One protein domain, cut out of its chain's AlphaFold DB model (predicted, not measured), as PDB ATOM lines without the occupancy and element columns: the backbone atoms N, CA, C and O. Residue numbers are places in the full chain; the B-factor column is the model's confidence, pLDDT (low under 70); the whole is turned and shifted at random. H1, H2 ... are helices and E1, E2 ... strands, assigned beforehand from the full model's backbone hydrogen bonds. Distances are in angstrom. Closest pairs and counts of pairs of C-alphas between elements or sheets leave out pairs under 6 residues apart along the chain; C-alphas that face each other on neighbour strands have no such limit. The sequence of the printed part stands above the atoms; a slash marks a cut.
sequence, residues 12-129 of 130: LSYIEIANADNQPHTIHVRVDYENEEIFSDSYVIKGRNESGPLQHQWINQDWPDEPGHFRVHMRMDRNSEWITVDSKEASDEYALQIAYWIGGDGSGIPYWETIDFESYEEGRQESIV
ATOM      1  N   LEU A  12     212.169 257.942 352.872       81.62
ATOM      2  CA  LEU A  12     212.205 259.333 352.424       81.62
ATOM      3  C   LEU A  12     211.885 259.386 350.927       81.62
ATOM      4  O   LEU A  12     212.591 258.790 350.121       81.62
ATOM      5  N   SER A  13     210.825 260.110 350.574       80.19
ATOM      6  CA  SER A  13     210.347 260.246 349.199       80.19
ATOM      7  C   SER A  13     211.006 261.433 348.500       80.19
ATOM      8  O   SER A  13     211.920 261.265 347.694       80.19
ATOM      9  N   TYR A  14     210.617 262.655 348.873       83.44
ATOM     10  CA  TYR A  14     211.128 263.882 348.268       83.44
ATOM     11  C   TYR A  14     211.458 264.924 349.330       83.44
ATOM     12  O   TYR A  14     210.818 265.001 350.382       83.44
ATOM     13  N   ILE A  15     212.432 265.775 349.013       90.44
ATOM     14  CA  ILE A  15     212.639 267.035 349.721       90.44
ATOM     15  C   ILE A  15     212.298 268.168 348.755       90.44
ATOM     16  O   ILE A  15     212.824 268.246 347.645       90.44
ATOM     17  N   GLU A  16     211.425 269.057 349.195       92.25
ATOM     18  CA  GLU A  16     210.975 270.236 348.477       92.25
ATOM     19  C   GLU A  16     211.444 271.498 349.204       92.25
ATOM     20  O   GLU A  16     211.391 271.607 350.429       92.25
ATOM     21  N   ILE A  17     211.876 272.499 348.444       93.38
ATOM     22  CA  ILE A  17     212.073 273.863 348.932       93.38
ATOM     23  C   ILE A  17     211.083 274.756 348.187       93.38
ATOM     24  O   ILE A  17     211.095 274.797 346.956       93.38
ATOM     25  N   ALA A  18     210.260 275.502 348.923       93.00
ATOM     26  CA  ALA A  18     209.270 276.418 348.370       93.00
ATOM     27  C   ALA A  18     209.535 277.855 348.837       93.00
ATOM     28  O   ALA A  18     209.719 278.102 350.026       93.00
ATOM     29  N   ASN A  19     209.534 278.819 347.913       93.12
ATOM     30  CA  ASN A  19     209.800 280.225 348.213       93.12
ATOM     31  C   ASN A  19     208.636 281.145 347.828       93.12
ATOM     32  O   ASN A  19     208.296 281.296 346.648       93.12
ATOM     33  N   ALA A  20     208.045 281.778 348.843       92.06
ATOM     34  CA  ALA A  20     207.023 282.811 348.721       92.06
ATOM     35  C   ALA A  20     207.591 284.236 348.756       92.06
ATOM     36  O   ALA A  20     206.872 285.169 348.386       92.06
ATOM     37  N   ASP A  21     208.840 284.406 349.192       93.06
ATOM     38  CA  ASP A  21     209.551 285.682 349.208       93.06
ATOM     39  C   ASP A  21     209.901 286.130 347.781       93.06
ATOM     40  O   ASP A  21     210.095 285.319 346.871       93.06
ATOM     41  N   ASN A  22     210.008 287.439 347.574       93.50
ATOM     42  CA  ASN A  22     210.458 288.020 346.314       93.50
ATOM     43  C   ASN A  22     211.989 288.038 346.169       93.50
ATOM     44  O   ASN A  22     212.494 288.323 345.082       93.50
ATOM     45  N   GLN A  23     212.725 287.705 347.232       94.31
ATOM     46  CA  GLN A  23     214.176 287.557 347.199       94.31
ATOM     47  C   GLN A  23     214.603 286.105 346.952       94.31
ATOM     48  O   GLN A  23     213.920 285.167 347.377       94.31
ATOM     49  N   PRO A  24     215.738 285.892 346.263       94.88
ATOM     50  CA  PRO A  24     216.369 284.585 346.204       94.88
ATOM     51  C   PRO A  24     216.989 284.209 347.555       94.88
ATOM     52  O   PRO A  24     217.503 285.070 348.271       94.88
ATOM     53  N   HIS A  25     217.015 282.911 347.851       94.75
ATOM     54  CA  HIS A  25     217.614 282.355 349.065       94.75
ATOM     55  C   HIS A  25     218.508 281.165 348.738       94.75
ATOM     56  O   HIS A  25     218.235 280.413 347.802       94.75
ATOM     57  N   THR A  26     219.551 280.976 349.540       96.06
ATOM     58  CA  THR A  26     220.375 279.763 349.516       96.06
ATOM     59  C   THR A  26     220.013 278.907 350.721       96.06
ATOM     60  O   THR A  26     220.103 279.374 351.859       96.06
ATOM     61  N   ILE A  27     219.607 277.665 350.470       95.56
ATOM     62  CA  ILE A  27     219.255 276.676 351.488       95.56
ATOM     63  C   ILE A  27     220.294 275.564 351.466       95.56
ATOM     64  O   ILE A  27     220.571 274.986 350.419       95.56
ATOM     65  N   HIS A  28     220.856 275.265 352.628       96.06
ATOM     66  CA  HIS A  28     221.728 274.121 352.848       96.06
ATOM     67  C   HIS A  28     220.877 272.958 353.339       96.06
ATOM     68  O   HIS A  28     220.055 273.140 354.243       96.06
ATOM     69  N   VAL A  29     221.096 271.780 352.766       95.56
ATOM     70  CA  VAL A  29     220.392 270.545 353.109       95.56
ATOM     71  C   VAL A  29     221.419 269.479 353.462       95.56
ATOM     72  O   VAL A  29     222.432 269.322 352.780       95.56
ATOM     73  N   ARG A  30     221.158 268.743 354.538       96.12
ATOM     74  CA  ARG A  30     221.883 267.527 354.905       96.12
ATOM     75  C   ARG A  30     220.879 266.437 355.251       96.12
ATOM     76  O   ARG A  30     219.905 266.721 355.945       96.12
ATOM     77  N   VAL A  31     221.124 265.217 354.795       94.75
ATOM     78  CA  VAL A  31     220.310 264.045 355.124       94.75
ATOM     79  C   VAL A  31     221.184 263.011 355.814       94.75
ATOM     80  O   VAL A  31     222.207 262.591 355.272       94.75
ATOM     81  N   ASP A  32     220.733 262.582 356.987       95.00
ATOM     82  CA  ASP A  32     221.309 261.475 357.728       95.00
ATOM     83  C   ASP A  32     220.357 260.265 357.637       95.00
ATOM     84  O   ASP A  32     219.148 260.409 357.846       95.00
ATOM     85  N   TYR A  33     220.894 259.072 357.381       92.25
ATOM     86  CA  TYR A  33     220.195 257.785 357.447       92.25
ATOM     87  C   TYR A  33     220.888 256.893 358.480       92.25
ATOM     88  O   TYR A  33     222.102 256.723 358.441       92.25
ATOM     89  N   GLU A  34     220.146 256.374 359.458       91.56
ATOM     90  CA  GLU A  34     220.685 255.530 360.541       91.56
ATOM     91  C   GLU A  34     221.906 256.138 361.276       91.56
ATOM     92  O   GLU A  34     222.772 255.431 361.789       91.56
ATOM     93  N   ASN A  35     221.919 257.471 361.436       91.25
ATOM     94  CA  ASN A  35     223.007 258.287 362.019       91.25
ATOM     95  C   ASN A  35     224.241 258.511 361.132       91.25
ATOM     96  O   ASN A  35     225.225 259.068 361.622       91.25
ATOM     97  N   GLU A  36     224.205 258.112 359.869       95.06
ATOM     98  CA  GLU A  36     225.253 258.398 358.896       95.06
ATOM     99  C   GLU A  36     224.787 259.486 357.928       95.06
ATOM    100  O   GLU A  36     223.678 259.415 357.406       95.06
ATOM    101  N   GLU A  37     225.620 260.502 357.690       96.62
ATOM    102  CA  GLU A  37     225.364 261.494 356.640       96.62
ATOM    103  C   GLU A  37     225.462 260.800 355.277       96.62
ATOM    104  O   GLU A  37     226.537 260.345 354.884       96.62
ATOM    105  N   ILE A  38     224.346 260.735 354.554       95.38
ATOM    106  CA  ILE A  38     224.284 260.136 353.213       95.38
ATOM    107  C   ILE A  38     224.247 261.191 352.107       95.38
ATOM    108  O   ILE A  38     224.488 260.875 350.943       95.38
ATOM    109  N   PHE A  39     223.940 262.444 352.453       95.62
ATOM    110  CA  PHE A  39     223.816 263.530 351.491       95.62
ATOM    111  C   PHE A  39     224.028 264.901 352.136       95.62
ATOM    112  O   PHE A  39     223.510 265.177 353.220       95.62
ATOM    113  N   SER A  40     224.722 265.794 351.428       96.56
ATOM    114  CA  SER A  40     224.820 267.210 351.777       96.56
ATOM    115  C   SER A  40     225.009 268.067 350.528       96.56
ATOM    116  O   SER A  40     225.916 267.812 349.736       96.56
ATOM    117  N   ASP A  41     224.170 269.090 350.358       96.88
ATOM    118  CA  ASP A  41     224.281 270.042 349.248       96.88
ATOM    119  C   ASP A  41     223.620 271.395 349.578       96.88
ATOM    120  O   ASP A  41     222.998 271.587 350.629       96.88
ATOM    121  N   SER A  42     223.780 272.370 348.685       96.25
ATOM    122  CA  SER A  42     223.216 273.715 348.776       96.25
ATOM    123  C   SER A  42     222.447 274.092 347.518       96.25
ATOM    124  O   SER A  42     222.944 273.981 346.399       96.25
ATOM    125  N   TYR A  43     221.258 274.655 347.705       94.88
ATOM    126  CA  TYR A  43     220.350 275.022 346.626       94.88
ATOM    127  C   TYR A  43     220.039 276.510 346.656       94.88
ATOM    128  O   TYR A  43     219.659 277.057 347.691       94.88
ATOM    129  N   VAL A  44     220.154 277.160 345.498       95.69
ATOM    130  CA  VAL A  44     219.675 278.531 345.309       95.69
ATOM    131  C   VAL A  44     218.258 278.475 344.756       95.69
ATOM    132  O   VAL A  44     218.055 278.072 343.611       95.69
ATOM    133  N   ILE A  45     217.283 278.926 345.543       94.50
ATOM    134  CA  ILE A  45     215.899 279.084 345.103       94.50
ATOM    135  C   ILE A  45     215.628 280.546 344.759       94.50
ATOM    136  O   ILE A  45     215.962 281.464 345.510       94.50
ATOM    137  N   LYS A  46     215.049 280.782 343.581       94.62
ATOM    138  CA  LYS A  46     214.739 282.139 343.118       94.62
ATOM    139  C   LYS A  46     213.626 282.757 343.958       94.62
ATOM    140  O   LYS A  46     212.785 282.053 344.512       94.62
ATOM    141  N   GLY A  47     213.615 284.085 344.000       92.12
ATOM    142  CA  GLY A  47     212.473 284.842 344.486       92.12
ATOM    143  C   GLY A  47     211.277 284.712 343.548       92.12
ATOM    144  O   GLY A  47     211.417 284.530 342.335       92.12
ATOM    145  N   ARG A  48     210.086 284.820 344.120       90.25
ATOM    146  CA  ARG A  48     208.817 284.897 343.407       90.25
ATOM    147  C   ARG A  48     208.629 286.290 342.785       90.25
ATOM    148  O   ARG A  48     208.909 287.312 343.404       90.25
ATOM    149  N   ASN A  49     208.067 286.345 341.576       89.38
ATOM    150  CA  ASN A  49     207.584 287.605 340.992       89.38
ATOM    151  C   ASN A  49     206.353 288.115 341.769       89.38
ATOM    152  O   ASN A  49     205.535 287.296 342.172       89.38
ATOM    153  N   GLU A  50     206.153 289.433 341.905       78.56
ATOM    154  CA  GLU A  50     205.128 290.067 342.777       78.56
ATOM    155  C   GLU A  50     203.700 289.485 342.694       78.56
ATOM    156  O   GLU A  50     202.936 289.562 343.652       78.56
ATOM    157  N   SER A  51     203.312 288.886 341.566       80.94
ATOM    158  CA  SER A  51     202.027 288.183 341.401       80.94
ATOM    159  C   SER A  51     202.162 286.783 340.784       80.94
ATOM    160  O   SER A  51     201.179 286.206 340.331       80.94
ATOM    161  N   GLY A  52     203.377 286.232 340.745       83.25
ATOM    162  CA  GLY A  52     203.664 284.903 340.199       83.25
ATOM    163  C   GLY A  52     203.256 283.767 341.142       83.25
ATOM    164  O   GLY A  52     202.773 284.033 342.238       83.25
ATOM    165  N   PRO A  53     203.440 282.500 340.759       87.94
ATOM    166  CA  PRO A  53     203.333 281.374 341.685       87.94
ATOM    167  C   PRO A  53     204.517 281.335 342.670       87.94
ATOM    168  O   PRO A  53     205.521 282.032 342.473       87.94
ATOM    169  N   LEU A  54     204.404 280.503 343.711       87.94
ATOM    170  CA  LEU A  54     205.552 280.102 344.530       87.94
ATOM    171  C   LEU A  54     206.647 279.517 343.629       87.94
ATOM    172  O   LEU A  54     206.364 278.936 342.579       87.94
ATOM    173  N   GLN A  55     207.904 279.722 344.007       92.94
ATOM    174  CA  GLN A  55     209.013 279.017 343.368       92.94
ATOM    175  C   GLN A  55     209.242 277.710 344.110       92.94
ATOM    176  O   GLN A  55     209.213 277.709 345.335       92.94
ATOM    177  N   HIS A  56     209.479 276.635 343.368       92.50
ATOM    178  CA  HIS A  56     209.690 275.300 343.914       92.50
ATOM    179  C   HIS A  56     211.030 274.760 343.422       92.50
ATOM    180  O   HIS A  56     211.394 274.956 342.258       92.50
ATOM    181  N   GLN A  57     211.745 274.074 344.300       92.00
ATOM    182  CA  GLN A  57     212.929 273.296 343.976       92.00
ATOM    183  C   GLN A  57     212.785 271.918 344.615       92.00
ATOM    184  O   GLN A  57     212.814 271.790 345.836       92.00
ATOM    185  N   TRP A  58     212.662 270.900 343.769       90.88
ATOM    186  CA  TRP A  58     212.660 269.502 344.180       90.88
ATOM    187  C   TRP A  58     214.095 268.983 344.238       90.88
ATOM    188  O   TRP A  58     214.897 269.249 343.333       90.88
ATOM    189  N   ILE A  59     214.428 268.277 345.311       89.19
ATOM    190  CA  ILE A  59     215.701 267.585 345.491       89.19
ATOM    191  C   ILE A  59     215.444 266.114 345.194       89.19
ATOM    192  O   ILE A  59     215.029 265.342 346.058       89.19
ATOM    193  N   ASN A  60     215.679 265.756 343.935       79.88
ATOM    194  CA  ASN A  60     215.549 264.388 343.459       79.88
ATOM    195  C   ASN A  60     216.891 263.688 343.677       79.88
ATOM    196  O   ASN A  60     217.885 264.044 343.038       79.88
ATOM    197  N   GLN A  61     216.926 262.742 344.609       83.75
ATOM    198  CA  GLN A  61     218.062 261.863 344.867       83.75
ATOM    199  C   GLN A  61     217.544 260.444 345.069       83.75
ATOM    200  O   GLN A  61     216.409 260.252 345.504       83.75
ATOM    201  N   ASP A  62     218.403 259.470 344.790       83.75
ATOM    202  CA  ASP A  62     218.134 258.068 345.094       83.75
ATOM    203  C   ASP A  62     218.356 257.836 346.595       83.75
ATOM    204  O   ASP A  62     219.445 257.467 347.041       83.75
ATOM    205  N   TRP A  63     217.330 258.125 347.395       87.88
ATOM    206  CA  TRP A  63     217.341 257.823 348.825       87.88
ATOM    207  C   TRP A  63     217.302 256.305 349.058       87.88
ATOM    208  O   TRP A  63     216.774 255.571 348.217       87.88
ATOM    209  N   PRO A  64     217.831 255.810 350.195       88.06
ATOM    210  CA  PRO A  64     217.633 254.423 350.596       88.06
ATOM    211  C   PRO A  64     216.147 254.045 350.548       88.06
ATOM    212  O   PRO A  64     215.315 254.702 351.174       88.06
ATOM    213  N   ASP A  65     215.825 252.987 349.803       78.94
ATOM    214  CA  ASP A  65     214.469 252.439 349.693       78.94
ATOM    215  C   ASP A  65     214.165 251.397 350.778       78.94
ATOM    216  O   ASP A  65     213.035 250.916 350.899       78.94
ATOM    217  N   GLU A  66     215.163 251.084 351.605       83.06
ATOM    218  CA  GLU A  66     214.989 250.332 352.834       83.06
ATOM    219  C   GLU A  66     214.376 251.223 353.929       83.06
ATOM    220  O   GLU A  66     214.828 252.350 354.153       83.06
ATOM    221  N   PRO A  67     213.362 250.726 354.653       81.62
ATOM    222  CA  PRO A  67     212.786 251.458 355.770       81.62
ATOM    223  C   PRO A  67     213.809 251.718 356.895       81.62
ATOM    224  O   PRO A  67     214.429 250.782 357.405       81.62
ATOM    225  N   GLY A  68     213.924 252.967 357.366       84.19
ATOM    226  CA  GLY A  68     214.893 253.323 358.411       84.19
ATOM    227  C   GLY A  68     214.709 254.713 359.027       84.19
ATOM    228  O   GLY A  68     213.733 255.420 358.771       84.19
ATOM    229  N   HIS A  69     215.628 255.095 359.917       87.31
ATOM    230  CA  HIS A  69     215.604 256.404 360.581       87.31
ATOM    231  C   HIS A  69     216.259 257.479 359.708       87.31
ATOM    232  O   HIS A  69     217.481 257.509 359.584       87.31
ATOM    233  N   PHE A  70     215.454 258.412 359.195       89.00
ATOM    234  CA  PHE A  70     215.921 259.594 358.477       89.00
ATOM    235  C   PHE A  70     215.927 260.839 359.368       89.00
ATOM    236  O   PHE A  70     215.008 261.070 360.158       89.00
ATOM    237  N   ARG A  71     216.943 261.686 359.196       91.19
ATOM    238  CA  ARG A  71     216.943 263.068 359.688       91.19
ATOM    239  C   ARG A  71     217.322 263.993 358.561       91.19
ATOM    240  O   ARG A  71     218.347 263.797 357.918       91.19
ATOM    241  N   VAL A  72     216.521 265.023 358.357       92.50
ATOM    242  CA  VAL A  72     216.811 266.043 357.357       92.50
ATOM    243  C   VAL A  72     217.057 267.353 358.066       92.50
ATOM    244  O   VAL A  72     216.230 267.855 358.822       92.50
ATOM    245  N   HIS A  73     218.241 267.893 357.838       94.19
ATOM    246  CA  HIS A  73     218.686 269.148 358.398       94.19
ATOM    247  C   HIS A  73     218.622 270.198 357.304       94.19
ATOM    248  O   HIS A  73     219.198 270.027 356.230       94.19
ATOM    249  N   MET A  74     217.942 271.302 357.586       93.69
ATOM    250  CA  MET A  74     217.800 272.406 356.647       93.69
ATOM    251  C   MET A  74     218.141 273.716 357.342       93.69
ATOM    252  O   MET A  74     217.722 273.971 358.476       93.69
ATOM    253  N   ARG A  75     218.908 274.567 356.664       94.00
ATOM    254  CA  ARG A  75     219.161 275.940 357.114       94.00
ATOM    255  C   ARG A  75     219.260 276.892 355.938       94.00
ATOM    256  O   ARG A  75     219.775 276.538 354.883       94.00
ATOM    257  N   MET A  76     218.853 278.136 356.148       92.94
ATOM    258  CA  MET A  76     219.246 279.217 355.246       92.94
ATOM    259  C   MET A  76     220.720 279.553 355.422       92.94
ATOM    260  O   MET A  76     221.248 279.478 356.527       92.94
ATOM    261  N   ASP A  77     221.348 280.040 354.361       93.75
ATOM    262  CA  ASP A  77     222.735 280.508 354.382       93.75
ATOM    263  C   ASP A  77     222.989 281.608 355.425       93.75
ATOM    264  O   ASP A  77     223.988 281.582 356.141       93.75
ATOM    265  N   ARG A  78     222.022 282.520 355.589       88.31
ATOM    266  CA  ARG A  78     222.075 283.598 356.590       88.31
ATOM    267  C   ARG A  78     221.920 283.123 358.040       88.31
ATOM    268  O   ARG A  78     222.144 283.916 358.953       88.31
ATOM    269  N   ASN A  79     221.536 281.864 358.256       88.31
ATOM    270  CA  ASN A  79     221.317 281.286 359.576       88.31
ATOM    271  C   ASN A  79     222.463 280.326 359.931       88.31
ATOM    272  O   ASN A  79     222.879 279.473 359.142       88.31
ATOM    273  N   SER A  80     222.964 280.432 361.161       85.81
ATOM    274  CA  SER A  80     223.960 279.494 361.691       85.81
ATOM    275  C   SER A  80     223.344 278.191 362.199       85.81
ATOM    276  O   SER A  80     224.049 277.195 362.318       85.81
ATOM    277  N   GLU A  81     222.050 278.199 362.521       89.62
ATOM    278  CA  GLU A  81     221.363 277.065 363.136       89.62
ATOM    279  C   GLU A  81     220.678 276.181 362.096       89.62
ATOM    280  O   GLU A  81     220.035 276.667 361.163       89.62
ATOM    281  N   TRP A  82     220.818 274.871 362.289       92.94
ATOM    282  CA  TRP A  82     220.108 273.850 361.532       92.94
ATOM    283  C   TRP A  82     218.767 273.564 362.184       92.94
ATOM    284  O   TRP A  82     218.707 273.272 363.378       92.94
ATOM    285  N   ILE A  83     217.707 273.577 361.385       91.12
ATOM    286  CA  ILE A  83     216.430 273.009 361.795       91.12
ATOM    287  C   ILE A  83     216.444 271.550 361.352       91.12
ATOM    288  O   ILE A  83     216.763 271.254 360.203       91.12
ATOM    289  N   THR A  84     216.167 270.646 362.286       91.00
ATOM    290  CA  THR A  84     216.197 269.202 362.040       91.00
ATOM    291  C   THR A  84     214.784 268.674 362.041       91.00
ATOM    292  O   THR A  84     214.023 268.956 362.962       91.00
ATOM    293  N   VAL A  85     214.473 267.894 361.021       87.50
ATOM    294  CA  VAL A  85     213.236 267.147 360.908       87.50
ATOM    295  C   VAL A  85     213.585 265.673 361.085       87.50
ATOM    296  O   VAL A  85     214.407 265.143 360.336       87.50
ATOM    297  N   ASP A  86     213.030 265.030 362.110       86.88
ATOM    298  CA  ASP A  86     213.337 263.644 362.480       86.88
ATOM    299  C   ASP A  86     212.163 262.716 362.123       86.88
ATOM    300  O   ASP A  86     211.034 262.949 362.557       86.88
ATOM    301  N   SER A  87     212.409 261.678 361.314       82.31
ATOM    302  CA  SER A  87     211.344 260.791 360.822       82.31
ATOM    303  C   SER A  87     210.617 260.028 361.929       82.31
ATOM    304  O   SER A  87     209.504 259.568 361.712       82.31
ATOM    305  N   LYS A  88     211.192 259.918 363.134       80.06
ATOM    306  CA  LYS A  88     210.515 259.327 364.301       80.06
ATOM    307  C   LYS A  88     209.448 260.234 364.906       80.06
ATOM    308  O   LYS A  88     208.662 259.766 365.724       80.06
ATOM    309  N   GLU A  89     209.458 261.521 364.570       75.81
ATOM    310  CA  GLU A  89     208.431 262.476 364.992       75.81
ATOM    311  C   GLU A  89     207.232 262.494 364.034       75.81
ATOM    312  O   GLU A  89     206.171 263.002 364.402       75.81
ATOM    313  N   ALA A  90     207.377 261.934 362.829       67.75
ATOM    314  CA  ALA A  90     206.262 261.724 361.917       67.75
ATOM    315  C   ALA A  90     205.379 260.563 362.418       67.75
ATOM    316  O   ALA A  90     205.877 259.580 362.970       67.75
ATOM    317  N   SER A  91     204.055 260.691 362.267       57.22
ATOM    318  CA  SER A  91     203.101 259.611 362.564       57.22
ATOM    319  C   SER A  91     203.373 258.376 361.700       57.22
ATOM    320  O   SER A  91     204.093 258.489 360.718       57.22
ATOM    321  N   ASP A  92     202.800 257.225 362.083       59.06
ATOM    322  CA  ASP A  92     203.033 255.840 361.609       59.06
ATOM    323  C   ASP A  92     202.865 255.560 360.085       59.06
ATOM    324  O   ASP A  92     202.352 254.514 359.683       59.06
ATOM    325  N   GLU A  93     203.270 256.479 359.217       58.84
ATOM    326  CA  GLU A  93     203.098 256.458 357.772       58.84
ATOM    327  C   GLU A  93     204.399 256.068 357.055       58.84
ATOM    328  O   GLU A  93     205.520 256.273 357.535       58.84
ATOM    329  N   TYR A  94     204.220 255.433 355.895       62.44
ATOM    330  CA  TYR A  94     205.270 254.683 355.212       62.44
ATOM    331  C   TYR A  94     206.195 255.565 354.365       62.44
ATOM    332  O   TYR A  94     207.381 255.259 354.300       62.44
ATOM    333  N   ALA A  95     205.707 256.654 353.757       60.28
ATOM    334  CA  ALA A  95     206.515 257.557 352.935       60.28
ATOM    335  C   ALA A  95     206.434 259.005 353.436       60.28
ATOM    336  O   ALA A  95     205.359 259.516 353.761       60.28
ATOM    337  N   LEU A  96     207.588 259.671 353.493       73.25
ATOM    338  CA  LEU A  96     207.712 261.038 353.995       73.25
ATOM    339  C   LEU A  96     208.171 261.989 352.892       73.25
ATOM    340  O   LEU A  96     209.188 261.740 352.241       73.25
ATOM    341  N   GLN A  97     207.465 263.107 352.731       80.56
ATOM    342  CA  GLN A  97     207.965 264.291 352.037       80.56
ATOM    343  C   GLN A  97     208.299 265.378 353.055       80.56
ATOM    344  O   GLN A  97     207.603 265.577 354.052       80.56
ATOM    345  N   ILE A  98     209.386 266.094 352.793       83.69
ATOM    346  CA  ILE A  98     209.800 267.241 353.599       83.69
ATOM    347  C   ILE A  98     209.721 268.474 352.737       83.69
ATOM    348  O   ILE A  98     210.392 268.547 351.713       83.69
ATOM    349  N   ALA A  99     208.963 269.462 353.188       84.81
ATOM    350  CA  ALA A  99     208.911 270.764 352.553       84.81
ATOM    351  C   ALA A  99     209.582 271.808 353.451       84.81
ATOM    352  O   ALA A  99     209.287 271.918 354.642       84.81
ATOM    353  N   TYR A 100     210.482 272.605 352.880       88.06
ATOM    354  CA  TYR A 100     211.024 273.808 353.503       88.06
ATOM    355  C   TYR A 100     210.357 275.035 352.902       88.06
ATOM    356  O   TYR A 100     210.669 275.434 351.777       88.06
ATOM    357  N   TRP A 101     209.444 275.643 353.656       90.19
ATOM    358  CA  TRP A 101     208.696 276.804 353.194       90.19
ATOM    359  C   TRP A 101     209.347 278.096 353.657       90.19
ATOM    360  O   TRP A 101     209.518 278.313 354.855       90.19
ATOM    361  N   ILE A 102     209.671 278.959 352.698       90.69
ATOM    362  CA  ILE A 102     210.145 280.319 352.921       90.69
ATOM    363  C   ILE A 102     208.964 281.268 352.725       90.69
ATOM    364  O   ILE A 102     208.430 281.392 351.621       90.69
ATOM    365  N   GLY A 103     208.554 281.932 353.800       88.69
ATOM    366  CA  GLY A 103     207.444 282.871 353.800       88.69
ATOM    367  C   GLY A 103     207.748 284.180 353.090       88.69
ATOM    368  O   GLY A 103     208.886 284.484 352.753       88.69
ATOM    369  N   GLY A 104     206.715 285.002 352.887       85.62
ATOM    370  CA  GLY A 104     206.865 286.316 352.246       85.62
ATOM    371  C   GLY A 104     207.710 287.322 353.042       85.62
ATOM    372  O   GLY A 104     208.061 288.371 352.515       85.62
ATOM    373  N   ASP A 105     208.029 287.021 354.303       88.00
ATOM    374  CA  ASP A 105     208.975 287.764 355.145       88.00
ATOM    375  C   ASP A 105     210.415 287.211 355.062       88.00
ATOM    376  O   ASP A 105     211.327 287.688 355.746       88.00
ATOM    377  N   GLY A 106     210.619 286.179 354.242       84.12
ATOM    378  CA  GLY A 106     211.868 285.456 354.074       84.12
ATOM    379  C   GLY A 106     212.192 284.496 355.219       84.12
ATOM    380  O   GLY A 106     213.277 283.920 355.205       84.12
ATOM    381  N   SER A 107     211.343 284.335 356.240       87.38
ATOM    382  CA  SER A 107     211.538 283.329 357.295       87.38
ATOM    383  C   SER A 107     211.251 281.926 356.759       87.38
ATOM    384  O   SER A 107     210.475 281.779 355.822       87.38
ATOM    385  N   GLY A 108     211.913 280.897 357.295       84.25
ATOM    386  CA  GLY A 108     211.832 279.545 356.742       84.25
ATOM    387  C   GLY A 108     211.586 278.507 357.810       84.25
ATOM    388  O   GLY A 108     212.220 278.541 358.866       84.25
ATOM    389  N   ILE A 109     210.660 277.599 357.525       84.56
ATOM    390  CA  ILE A 109     210.212 276.562 358.449       84.56
ATOM    391  C   ILE A 109     210.097 275.249 357.662       84.56
ATOM    392  O   ILE A 109     209.393 275.220 356.648       84.56
ATOM    393  N   PRO A 110     210.772 274.169 358.092       81.38
ATOM    394  CA  PRO A 110     210.507 272.845 357.560       81.38
ATOM    395  C   PRO A 110     209.227 272.260 358.159       81.38
ATOM    396  O   PRO A 110     208.930 272.479 359.336       81.38
ATOM    397  N   TYR A 111     208.508 271.466 357.379       75.69
ATOM    398  CA  TYR A 111     207.389 270.666 357.860       75.69
ATOM    399  C   TYR A 111     207.261 269.352 357.073       75.69
ATOM    400  O   TYR A 111     207.768 269.225 355.957       75.69
ATOM    401  N   TRP A 112     206.610 268.365 357.695       70.88
ATOM    402  CA  TRP A 112     206.309 267.073 357.084       70.88
ATOM    403  C   TRP A 112     205.038 267.147 356.249       70.88
ATOM    404  O   TRP A 112     204.012 267.644 356.720       70.88
ATOM    405  N   GLU A 113     205.089 266.545 355.070       71.25
ATOM    406  CA  GLU A 113     203.908 266.084 354.356       71.25
ATOM    407  C   GLU A 113     203.955 264.560 354.336       71.25
ATOM    408  O   GLU A 113     204.955 263.952 353.943       71.25
ATOM    409  N   THR A 114     202.895 263.931 354.837       66.25
ATOM    410  CA  THR A 114     202.776 262.484 354.744       66.25
ATOM    411  C   THR A 114     202.159 262.120 353.404       66.25
ATOM    412  O   THR A 114     201.223 262.769 352.931       66.25
ATOM    413  N   ILE A 115     202.732 261.107 352.765       65.44
ATOM    414  CA  ILE A 115     202.270 260.606 351.476       65.44
ATOM    415  C   ILE A 115     201.916 259.136 351.668       65.44
ATOM    416  O   ILE A 115     202.672 258.374 352.277       65.44
ATOM    417  N   ASP A 116     200.765 258.722 351.140       64.75
ATOM    418  CA  ASP A 116     200.429 257.306 351.102       64.75
ATOM    419  C   ASP A 116     201.372 256.516 350.171       64.75
ATOM    420  O   ASP A 116     202.022 257.043 349.267       64.75
ATOM    421  N   PHE A 117     201.479 255.212 350.418       61.94
ATOM    422  CA  PHE A 117     202.400 254.344 349.681       61.94
ATOM    423  C   PHE A 117     202.085 254.269 348.174       61.94
ATOM    424  O   PHE A 117     202.997 254.106 347.365       61.94
ATOM    425  N   GLU A 118     200.812 254.399 347.789       64.25
ATOM    426  CA  GLU A 118     200.393 254.357 346.382       64.25
ATOM    427  C   GLU A 118     200.951 255.566 345.619       64.25
ATOM    428  O   GLU A 118     201.578 255.404 344.572       64.25
ATOM    429  N   SER A 119     200.834 256.758 346.203       64.94
ATOM    430  CA  SER A 119     201.359 258.005 345.641       64.94
ATOM    431  C   SER A 119     202.898 258.030 345.596       64.94
ATOM    432  O   SER A 119     203.488 258.615 344.686       64.94
ATOM    433  N   TYR A 120     203.574 257.366 346.545       61.72
ATOM    434  CA  TYR A 120     205.030 257.176 346.515       61.72
ATOM    435  C   TYR A 120     205.483 256.312 345.327       61.72
ATOM    436  O   TYR A 120     206.381 256.704 344.576       61.72
ATOM    437  N   GLU A 121     204.849 255.152 345.129       63.44
ATOM    438  CA  GLU A 121     205.190 254.234 344.038       63.44
ATOM    439  C   GLU A 121     204.906 254.845 342.657       63.44
ATOM    440  O   GLU A 121     205.699 254.657 341.731       63.44
ATOM    441  N   GLU A 122     203.827 255.624 342.515       63.38
ATOM    442  CA  GLU A 122     203.535 256.371 341.284       63.38
ATOM    443  C   GLU A 122     204.635 257.400 340.971       63.38
ATOM    444  O   GLU A 122     205.180 257.397 339.865       63.38
ATOM    445  N   GLY A 123     205.053 258.210 341.950       58.62
ATOM    446  CA  GLY A 123     206.136 259.183 341.757       58.62
ATOM    447  C   GLY A 123     207.491 258.538 341.424       58.62
ATOM    448  O   GLY A 123     208.251 259.058 340.597       58.62
ATOM    449  N   ARG A 124     207.788 257.364 342.006       56.94
ATOM    450  CA  ARG A 124     208.993 256.587 341.672       56.94
ATOM    451  C   ARG A 124     208.958 256.109 340.218       56.94
ATOM    452  O   ARG A 124     209.977 256.181 339.533       56.94
ATOM    453  N   GLN A 125     207.805 255.648 339.727       56.25
ATOM    454  CA  GLN A 125     207.653 255.211 338.335       56.25
ATOM    455  C   GLN A 125     207.786 256.369 337.341       56.25
ATOM    456  O   GLN A 125     208.438 256.197 336.312       56.25
ATOM    457  N   GLU A 126     207.246 257.550 337.652       53.28
ATOM    458  CA  GLU A 126     207.401 258.740 336.802       53.28
ATOM    459  C   GLU A 126     208.856 259.238 336.734       53.28
ATOM    460  O   GLU A 126     209.283 259.724 335.687       53.28
ATOM    461  N   SER A 127     209.656 259.039 337.789       46.75
ATOM    462  CA  SER A 127     211.092 259.373 337.787       46.75
ATOM    463  C   SER A 127     211.975 258.384 337.007       46.75
ATOM    464  O   SER A 127     213.107 258.720 336.662       46.75
ATOM    465  N   ILE A 128     211.486 257.172 336.703       41.34
ATOM    466  CA  ILE A 128     212.239 256.129 335.974       41.34
ATOM    467  C   ILE A 128     212.093 256.265 334.445       41.34
ATOM    468  O   ILE A 128     212.868 255.672 333.690       41.34
ATOM    469  N   VAL A 129     211.147 257.071 333.952       33.91
ATOM    470  CA  VAL A 129     210.972 257.301 332.511       33.91
ATOM    471  C   VAL A 129     211.828 258.491 332.060       33.91
ATOM    472  O   VAL A 129     211.371 259.634 332.044       33.91
TER     473      VAL A 129
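This is residues 12 to 129 of the 130 residues of an uncharacterized protein of Natrinema sp. CBA1119 (UniProt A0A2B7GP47). Two twisted four-stranded sheets stand face to face as a sandwich, their strands running nearly along one another, and the single helix H1 lies crosswise at one end of the sheet E4 E1 E7 E8. The printed part has 118 residues, with eight named strands followed by one named helix, E1 to E8 and then H1, and its class is mostly strand. One sheet has the order E4, E1, E7, E8 and is mixed; the other has the order E3, E2, E5, E6 and is antiparallel throughout. The whole is compact, with a radius of gyration of the C-alphas of 14.5 A and spans of 40 by 32 by 25 A.

In the first sheet, E1, residues 12 to 19, and E7, residues 95 to 102, are parallel inner strands, with N 16 and O 98 at 2.8 A. The edge strand E4, residues 55 to 59, is antiparallel to E1, with N 57 and O 17 at 2.8 A. The edge strand E8, residues 108 to 115, forms a hairpin with E7, with N 99 and O 111 at 3.0 A. In the second sheet, E2, residues 25 to 33, forms a hairpin with E3, residues 36 to 45, with N 29 and O 41 at 2.9 A. E2 is also antiparallel to E5, residues 70 to 76, with N 30 and O 73 at 2.9 A. E5 forms a hairpin with E6, residues 83 to 86, with N 72 and O 85 at 2.9 A. The sandwich, two sheets face to face, has facing parts 9.8 A centre to centre and strands at 20 degrees. Between the sheets, the closest C-alphas of E6 and E8 are those of Val 85 and Pro 110, 7.2 A. H1, residues 117 to 128, is on the first sheet, which gives two layers, a helix on one face of a sheet. It runs across the strands, at 77 degrees to E1 on the local plane; its closest C-alpha pair with E7 is Ala 95 and Phe 117, 6.2 A. Every O i to N i+4 pair in H1 is within hydrogen-bond range.

E1 begins at C-alpha 12, (212.205, 259.333, 352.424). E3 measures 26.6 A, E2 26.1 A, E7 23.0 A, E8 21.9 A, E1 21.4 A and E5 20.2 A. H1, 17.0 A long, ends at C-alpha 128, (212.239, 256.129, 335.974).

The farthest C-alphas, of Glu 34 and Ser 51, are 42.2 A apart. The printed part has no cut, and no link is long. Residues 90 to 95 and 114 to 129 have pLDDT under 70.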